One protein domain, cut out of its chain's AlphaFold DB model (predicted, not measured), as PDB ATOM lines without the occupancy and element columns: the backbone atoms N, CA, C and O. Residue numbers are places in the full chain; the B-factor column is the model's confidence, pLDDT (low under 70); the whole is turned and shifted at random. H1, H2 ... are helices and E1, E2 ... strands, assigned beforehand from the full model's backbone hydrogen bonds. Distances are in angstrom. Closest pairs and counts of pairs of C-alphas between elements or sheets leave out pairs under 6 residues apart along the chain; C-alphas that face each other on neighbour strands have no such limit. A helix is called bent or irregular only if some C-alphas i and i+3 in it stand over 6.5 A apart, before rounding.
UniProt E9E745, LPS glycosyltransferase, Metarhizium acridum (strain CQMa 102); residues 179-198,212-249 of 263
ATOM      1  N   VAL A 179     252.649 289.847 297.233       86.69
ATOM      2  CA  VAL A 179     252.280 288.515 296.738       86.69
ATOM      3  C   VAL A 179     251.438 288.670 295.476       86.69
ATOM      4  O   VAL A 179     250.876 289.740 295.215       86.69
ATOM      5  N   TYR A 180     251.334 287.606 294.688       86.75
ATOM      6  CA  TYR A 180     250.384 287.578 293.585       86.75
ATOM      7  C   TYR A 180     248.938 287.610 294.096       86.75
ATOM      8  O   TYR A 180     248.640 287.113 295.186       86.75
ATOM      9  N   VAL A 181     248.029 288.191 293.312       85.56
ATOM     10  CA  VAL A 181     246.585 288.046 293.539       85.56
ATOM     11  C   VAL A 181     246.183 286.571 293.471       85.56
ATOM     12  O   VAL A 181     246.845 285.755 292.832       85.56
ATOM     13  N   ASP A 182     245.095 286.215 294.149       81.88
ATOM     14  CA  ASP A 182     244.623 284.828 294.159       81.88
ATOM     15  C   ASP A 182     243.946 284.487 292.822       81.88
ATOM     16  O   ASP A 182     243.496 285.372 292.095       81.88
ATOM     17  N   GLY A 183     243.835 283.200 292.489       78.62
ATOM     18  CA  GLY A 183     243.033 282.759 291.334       78.62
ATOM     19  C   GLY A 183     243.739 282.806 289.981       78.62
ATOM     20  O   GLY A 183     243.129 282.446 288.974       78.62
ATOM     21  N   ILE A 184     245.015 283.202 289.951       83.00
ATOM     22  CA  ILE A 184     245.829 283.275 288.725       83.00
ATOM     23  C   ILE A 184     246.938 282.213 288.660       83.00
ATOM     24  O   ILE A 184     247.820 282.291 287.809       83.00
ATOM     25  N   GLY A 185     246.905 281.235 289.573       77.50
ATOM     26  CA  GLY A 185     247.768 280.048 289.588       77.50
ATOM     27  C   GLY A 185     249.264 280.309 289.760       77.50
ATOM     28  O   GLY A 185     250.087 279.492 289.348       77.50
ATOM     29  N   MET A 186     249.636 281.451 290.338       79.44
ATOM     30  CA  MET A 186     251.035 281.782 290.641       79.44
ATOM     31  C   MET A 186     251.549 281.085 291.907       79.44
ATOM     32  O   MET A 186     252.736 280.785 292.025       79.44
ATOM     33  N   ASP A 187     250.645 280.762 292.824       69.12
ATOM     34  CA  ASP A 187     250.878 279.910 293.989       69.12
ATOM     35  C   ASP A 187     251.328 278.497 293.577       69.12
ATOM     36  O   ASP A 187     252.320 277.982 294.086       69.12
ATOM     37  N   GLN A 188     250.685 277.922 292.558       66.88
ATOM     38  CA  GLN A 188     251.001 276.596 292.003       66.88
ATOM     39  C   GLN A 188     252.364 276.544 291.300       66.88
ATOM     40  O   GLN A 188     252.897 275.469 291.030       66.88
ATOM     41  N   ARG A 189     252.921 277.712 290.970       70.94
ATOM     42  CA  ARG A 189     254.192 277.871 290.256       70.94
ATOM     43  C   ARG A 189     255.352 278.209 291.194       70.94
ATOM     44  O   ARG A 189     256.425 278.553 290.705       70.94
ATOM     45  N   GLY A 190     255.140 278.162 292.514       66.12
ATOM     46  CA  GLY A 190     256.163 278.497 293.512       66.12
ATOM     47  C   GLY A 190     256.679 279.932 293.381       66.12
ATOM     48  O   GLY A 190     257.848 280.194 293.639       66.12
ATOM     49  N   SER A 191     255.842 280.847 292.877       67.31
ATOM     50  CA  SER A 191     256.273 282.201 292.507       67.31
ATOM     51  C   SER A 191     256.095 283.237 293.624       67.31
ATOM     52  O   SER A 191     256.540 284.369 293.470       67.31
ATOM     53  N   ASN A 192     255.454 282.878 294.740       64.38
ATOM     54  CA  ASN A 192     255.383 283.732 295.926       64.38
ATOM     55  C   ASN A 192     256.590 283.469 296.834       64.38
ATOM     56  O   ASN A 192     256.942 282.315 297.056       64.38
ATOM     57  N   SER A 193     257.165 284.521 297.419       55.94
ATOM     58  CA  SER A 193     258.154 284.397 298.495       55.94
ATOM     59  C   SER A 193     257.490 283.877 299.777       55.94
ATOM     60  O   SER A 193     256.889 284.629 300.559       55.94
ATOM     61  N   ASP A 194     257.549 282.569 299.987       54.50
ATOM     62  CA  ASP A 194     256.848 281.859 301.051       54.50
ATOM     63  C   ASP A 194     257.789 281.419 302.185       54.50
ATOM     64  O   ASP A 194     257.944 280.236 302.485       54.50
ATOM     65  N   MET A 195     258.341 282.379 302.937       44.97
ATOM     66  CA  MET A 195     258.698 282.071 304.329       44.97
ATOM     67  C   MET A 195     257.404 281.751 305.098       44.97
ATOM     68  O   MET A 195     256.697 282.659 305.536       44.97
ATOM     69  N   GLY A 196     257.064 280.460 305.176       44.88
ATOM     70  CA  GLY A 196     255.857 279.928 305.822       44.88
ATOM     71  C   GLY A 196     255.155 278.794 305.062       44.88
ATOM     72  O   GLY A 196     254.261 278.165 305.620       44.88
ATOM     73  N   GLY A 197     255.564 278.496 303.823       47.09
ATOM     74  CA  GLY A 197     254.872 277.525 302.973       47.09
ATOM     75  C   GLY A 197     253.507 278.018 302.479       47.09
ATOM     76  O   GLY A 197     253.104 279.161 302.692       47.09
ATOM     77  N   THR A 198     252.768 277.134 301.808       45.25
ATOM     78  CA  THR A 198     251.492 277.424 301.129       45.25
ATOM     79  C   THR A 198     250.305 277.685 302.068       45.25
ATOM     80  O   THR A 198     249.171 277.753 301.590       45.25
ATOM     81  N   MET A 212     242.058 279.504 285.555       71.62
ATOM     82  CA  MET A 212     242.523 280.779 286.109       71.62
ATOM     83  C   MET A 212     241.668 281.960 285.632       71.62
ATOM     84  O   MET A 212     241.495 282.184 284.430       71.62
ATOM     85  N   ASN A 213     241.191 282.774 286.574       77.69
ATOM     86  CA  ASN A 213     240.399 283.957 286.262       77.69
ATOM     87  C   ASN A 213     241.292 285.202 286.176       77.69
ATOM     88  O   ASN A 213     241.533 285.893 287.160       77.69
ATOM     89  N   TRP A 214     241.736 285.520 284.962       85.25
ATOM     90  CA  TRP A 214     242.537 286.716 284.674       85.25
ATOM     91  C   TRP A 214     241.703 287.987 284.465       85.25
ATOM     92  O   TRP A 214     242.264 289.031 284.139       85.25
ATOM     93  N   THR A 215     240.378 287.927 284.623       84.25
ATOM     94  CA  THR A 215     239.485 289.056 284.307       84.25
ATOM     95  C   THR A 215     239.816 290.290 285.142       84.25
ATOM     96  O   THR A 215     239.953 291.377 284.589       84.25
ATOM     97  N   ASP A 216     240.008 290.126 286.452       81.50
ATOM     98  CA  ASP A 216     240.316 291.251 287.341       81.50
ATOM     99  C   ASP A 216     241.727 291.793 287.112       81.50
ATOM    100  O   ASP A 216     241.921 293.007 287.117       81.50
ATOM    101  N   VAL A 217     242.702 290.924 286.824       86.31
ATOM    102  CA  VAL A 217     244.053 291.353 286.431       86.31
ATOM    103  C   VAL A 217     244.001 292.197 285.167       86.31
ATOM    104  O   VAL A 217     244.562 293.285 285.142       86.31
ATOM    105  N   ARG A 218     243.301 291.731 284.126       85.06
ATOM    106  CA  ARG A 218     243.164 292.475 282.864       85.06
ATOM    107  C   ARG A 218     242.438 293.795 283.068       85.06
ATOM    108  O   ARG A 218     242.841 294.805 282.519       85.06
ATOM    109  N   LYS A 219     241.415 293.816 283.921       83.31
ATOM    110  CA  LYS A 219     240.679 295.042 284.243       83.31
ATOM    111  C   LYS A 219     241.514 296.055 285.032       83.31
ATOM    112  O   LYS A 219     241.326 297.255 284.862       83.31
ATOM    113  N   THR A 220     242.374 295.588 285.935       82.56
ATOM    114  CA  THR A 220     243.137 296.454 286.853       82.56
ATOM    115  C   THR A 220     244.553 296.757 286.372       82.56
ATOM    116  O   THR A 220     245.166 297.699 286.866       82.56
ATOM    117  N   GLY A 221     245.087 295.969 285.437       86.75
ATOM    118  CA  GLY A 221     246.483 296.031 285.012       86.75
ATOM    119  C   GLY A 221     247.478 295.548 286.076       86.75
ATOM    120  O   GLY A 221     248.671 295.809 285.942       86.75
ATOM    121  N   SER A 222     247.020 294.865 287.134       89.38
ATOM    122  CA  SER A 222     247.873 294.422 288.243       89.38
ATOM    123  C   SER A 222     247.676 292.949 288.582       89.38
ATOM    124  O   SER A 222     246.556 292.456 288.689       89.38
ATOM    125  N   VAL A 223     248.794 292.264 288.821       90.25
ATOM    126  CA  VAL A 223     248.847 290.907 289.392       90.25
ATOM    127  C   VAL A 223     249.285 290.909 290.856       90.25
ATOM    128  O   VAL A 223     249.412 289.842 291.448       90.25
ATOM    129  N   TRP A 224     249.532 292.080 291.443       90.62
ATOM    130  CA  TRP A 224     250.180 292.234 292.743       90.62
ATOM    131  C   TRP A 224     249.187 292.695 293.808       90.62
ATOM    132  O   TRP A 224     248.328 293.543 293.549       90.62
ATOM    133  N   LYS A 225     249.349 292.181 295.029       88.56
ATOM    134  CA  LYS A 225     248.684 292.677 296.240       88.56
ATOM    135  C   LYS A 225     249.673 292.692 297.414       88.56
ATOM    136  O   LYS A 225     250.649 291.937 297.395       88.56
ATOM    137  N   PRO A 226     249.451 293.514 298.453       85.94
ATOM    138  CA  PRO A 226     250.309 293.479 299.626       85.94
ATOM    139  C   PRO A 226     250.109 292.160 300.378       85.94
ATOM    140  O   PRO A 226     248.975 291.692 300.550       85.94
ATOM    141  N   LYS A 227     251.201 291.566 300.866       83.69
ATOM    142  CA  LYS A 227     251.125 290.461 301.822       83.69
ATOM    143  C   LYS A 227     250.490 291.012 303.104       83.69
ATOM    144  O   LYS A 227     250.964 291.988 303.677       83.69
ATOM    145  N   LYS A 228     249.348 290.458 303.522       71.69
ATOM    146  CA  LYS A 228     248.621 290.966 304.704       71.69
ATOM    147  C   LYS A 228     249.188 290.413 306.005       71.69
ATOM    148  O   LYS A 228     249.302 291.136 306.987       71.69
ATOM    149  N   TRP A 229     249.576 289.144 305.993       73.19
ATOM    150  CA  TRP A 229     250.159 288.456 307.134       73.19
ATOM    151  C   TRP A 229     251.412 287.687 306.689       73.19
ATOM    152  O   TRP A 229     251.403 287.113 305.598       73.19
ATOM    153  N   PRO A 230     252.497 287.682 307.479       66.56
ATOM    154  CA  PRO A 230     252.664 288.390 308.749       66.56
ATOM    155  C   PRO A 230     252.999 289.883 308.592       66.56
ATOM    156  O   PRO A 230     253.151 290.559 309.592       66.56
ATOM    157  N   SER A 231     253.133 290.433 307.380       64.69
ATOM    158  CA  SER A 231     253.793 291.736 307.186       64.69
ATOM    159  C   SER A 231     253.021 292.991 307.613       64.69
ATOM    160  O   SER A 231     253.559 294.076 307.431       64.69
ATOM    161  N   ASN A 232     251.805 292.883 308.172       81.38
ATOM    162  CA  ASN A 232     250.989 294.017 308.649       81.38
ATOM    163  C   ASN A 232     250.959 295.202 307.662       81.38
ATOM    164  O   ASN A 232     250.954 296.368 308.063       81.38
ATOM    165  N   ALA A 233     251.003 294.898 306.361       87.75
ATOM    166  CA  ALA A 233     251.148 295.892 305.314       87.75
ATOM    167  C   ALA A 233     249.915 296.798 305.289       87.75
ATOM    168  O   ALA A 233     248.786 296.314 305.200       87.75
ATOM    169  N   ALA A 234     250.144 298.106 305.339       91.25
ATOM    170  CA  ALA A 234     249.096 299.115 305.415       91.25
ATOM    171  C   ALA A 234     249.414 300.247 304.429       91.25
ATOM    172  O   ALA A 234     249.839 301.332 304.819       91.25
ATOM    173  N   PHE A 235     249.277 299.946 303.137       92.69
ATOM    174  CA  PHE A 235     249.430 300.916 302.050       92.69
ATOM    175  C   PHE A 235     248.060 301.471 301.669       92.69
ATOM    176  O   PHE A 235     247.105 300.700 301.561       92.69
ATOM    177  N   GLU A 236     247.976 302.782 301.454       92.38
ATOM    178  CA  GLU A 236     246.793 303.407 300.852       92.38
ATOM    179  C   GLU A 236     246.796 303.188 299.336       92.38
ATOM    180  O   GLU A 236     245.771 302.852 298.744       92.38
ATOM    181  N   ASP A 237     247.972 303.300 298.714       92.31
ATOM    182  CA  ASP A 237     248.163 303.120 297.280       92.31
ATOM    183  C   ASP A 237     249.470 302.366 297.008       92.31
ATOM    184  O   ASP A 237     250.541 302.944 296.840       92.31
ATOM    185  N   MET A 238     249.407 301.033 297.001       92.94
ATOM    186  CA  MET A 238     250.584 300.191 296.766       92.94
ATOM    187  C   MET A 238     251.151 300.415 295.356       92.94
ATOM    188  O   MET A 238     250.464 300.201 294.359       92.94
ATOM    189  N   ALA A 239     252.444 300.725 295.264       93.75
ATOM    190  CA  ALA A 239     253.131 301.081 294.026       93.75
ATOM    191  C   ALA A 239     252.983 300.031 292.917       93.75
ATOM    192  O   ALA A 239     252.636 300.379 291.793       93.75
ATOM    193  N   LEU A 240     253.188 298.744 293.219       91.50
ATOM    194  CA  LEU A 240     253.025 297.685 292.215       91.50
ATOM    195  C   LEU A 240     251.567 297.502 291.782       91.50
ATOM    196  O   LEU A 240     251.313 297.175 290.627       91.50
ATOM    197  N   GLN A 241     250.615 297.734 292.687       90.19
ATOM    198  CA  GLN A 241     249.194 297.635 292.373       90.19
ATOM    199  C   GLN A 241     248.716 298.812 291.512       90.19
ATOM    200  O   GLN A 241     247.903 298.620 290.611       90.19
ATOM    201  N   GLY A 242     249.234 300.016 291.770       87.62
ATOM    202  CA  GLY A 242     248.924 301.240 291.028       87.62
ATOM    203  C   GLY A 242     249.764 301.458 289.765       87.62
ATOM    204  O   GLY A 242     249.427 302.328 288.968       87.62
ATOM    205  N   ALA A 243     250.824 300.671 289.540       89.44
ATOM    206  CA  ALA A 243     251.831 300.924 288.503       89.44
ATOM    207  C   ALA A 243     251.243 301.146 287.101       89.44
ATOM    208  O   ALA A 243     251.682 302.051 286.392       89.44
ATOM    209  N   TRP A 244     250.234 300.361 286.707       88.00
ATOM    210  CA  TRP A 244     249.578 300.537 285.408       88.00
ATOM    211  C   TRP A 244     248.977 301.936 285.263       88.00
ATOM    212  O   TRP A 244     249.253 302.637 284.291       88.00
ATOM    213  N   ARG A 245     248.188 302.352 286.259       88.19
ATOM    214  CA  ARG A 245     247.535 303.662 286.295       88.19
ATOM    215  C   ARG A 245     248.562 304.792 286.278       88.19
ATOM    216  O   ARG A 245     248.357 305.775 285.577       88.19
ATOM    217  N   GLU A 246     249.670 304.647 286.999       86.81
ATOM    218  CA  GLU A 246     250.712 305.681 287.050       86.81
ATOM    219  C   GLU A 246     251.495 305.813 285.732       86.81
ATOM    220  O   GLU A 246     251.884 306.916 285.350       86.81
ATOM    221  N   ILE A 247     251.715 304.709 285.009       87.38
ATOM    222  CA  ILE A 247     252.513 304.702 283.770       87.38
ATOM    223  C   ILE A 247     251.652 305.009 282.538       87.38
ATOM    224  O   ILE A 247     252.065 305.774 281.664       87.38
ATOM    225  N   PHE A 248     250.465 304.407 282.454       86.38
ATOM    226  CA  PHE A 248     249.601 304.441 281.271       86.38
ATOM    227  C   PHE A 248     248.300 305.233 281.483       86.38
ATOM    228  O   PHE A 248     247.514 305.398 280.546       86.38
ATOM    229  N   GLY A 249     248.049 305.754 282.687       84.81
ATOM    230  CA  GLY A 249     246.829 306.494 283.003       84.81
ATOM    231  C   GLY A 249     245.585 305.606 282.952       84.81
ATOM    232  O   GLY A 249     245.563 304.497 283.476       84.81
TER     233      GLY A 249
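What this domain is: This is residues 179 to 198 and 212 to 249 of the 263 residues of the protein "LPS glycosyltransferase" of Metarhizium acridum (strain CQMa 102) (UniProt E9E745). Little regular structure: a flat piece, mostly loop, with the short strand E1 between two helices, H1 and H2, towards one end and the unnamed stretch 179 to 198 at the other. Residues 227 to 238 make a wide loop from E1 round to H2. The printed part has 58 residues, 19 in named elements, in the order H1, E1, H2, mostly helix. It is only just compact, close to loose, with a radius of gyration of the C-alphas of 12.3 A and spans of 36 by 27 by 13 A.

How they stand to each other: H2, residues 239 to 248, comes closest to E1, residues 224 to 226, at the C-alphas of Gln 241 and Trp 224, 5.5 A apart. H1, residues 215 to 220, is close to H2 but not clearly touching: the closest C-alphas, Thr 220 and Trp 244, are 7.8 A apart. Their lines are about perpendicular, at 73 degrees. H1 and E1 are apart. E1 pairs with no named strand, but residues 179 to 180 pair antiparallel with its residues 224 to 225. Every O i to N i+4 pair is within hydrogen-bond range in H1, and 4 of 6 in H2.

Where its parts are: H2 is 13.7 A long and irregular, C-alphas 241 and 244 being 7.6 A apart; it ends at C-alpha 248 (249.601, 304.441, 281.271). H1 begins at C-alpha 215 (239.485, 289.056, 284.307) and is 8.6 A long; E1 is 7.0 A long.

The domain as a whole: The farthest C-alphas, Gly 196 and Gly 249, are 36.2 A apart. Residues 199 to 211 are not printed, and C-alphas 198 and 212 are 17.8 A apart across this cut. The link H1 to E1 is tight, and E1 to H2 is long, with 12 residues. pLDDT is under 70 at residues 187 to 188, 190 to 198 and 230 to 231.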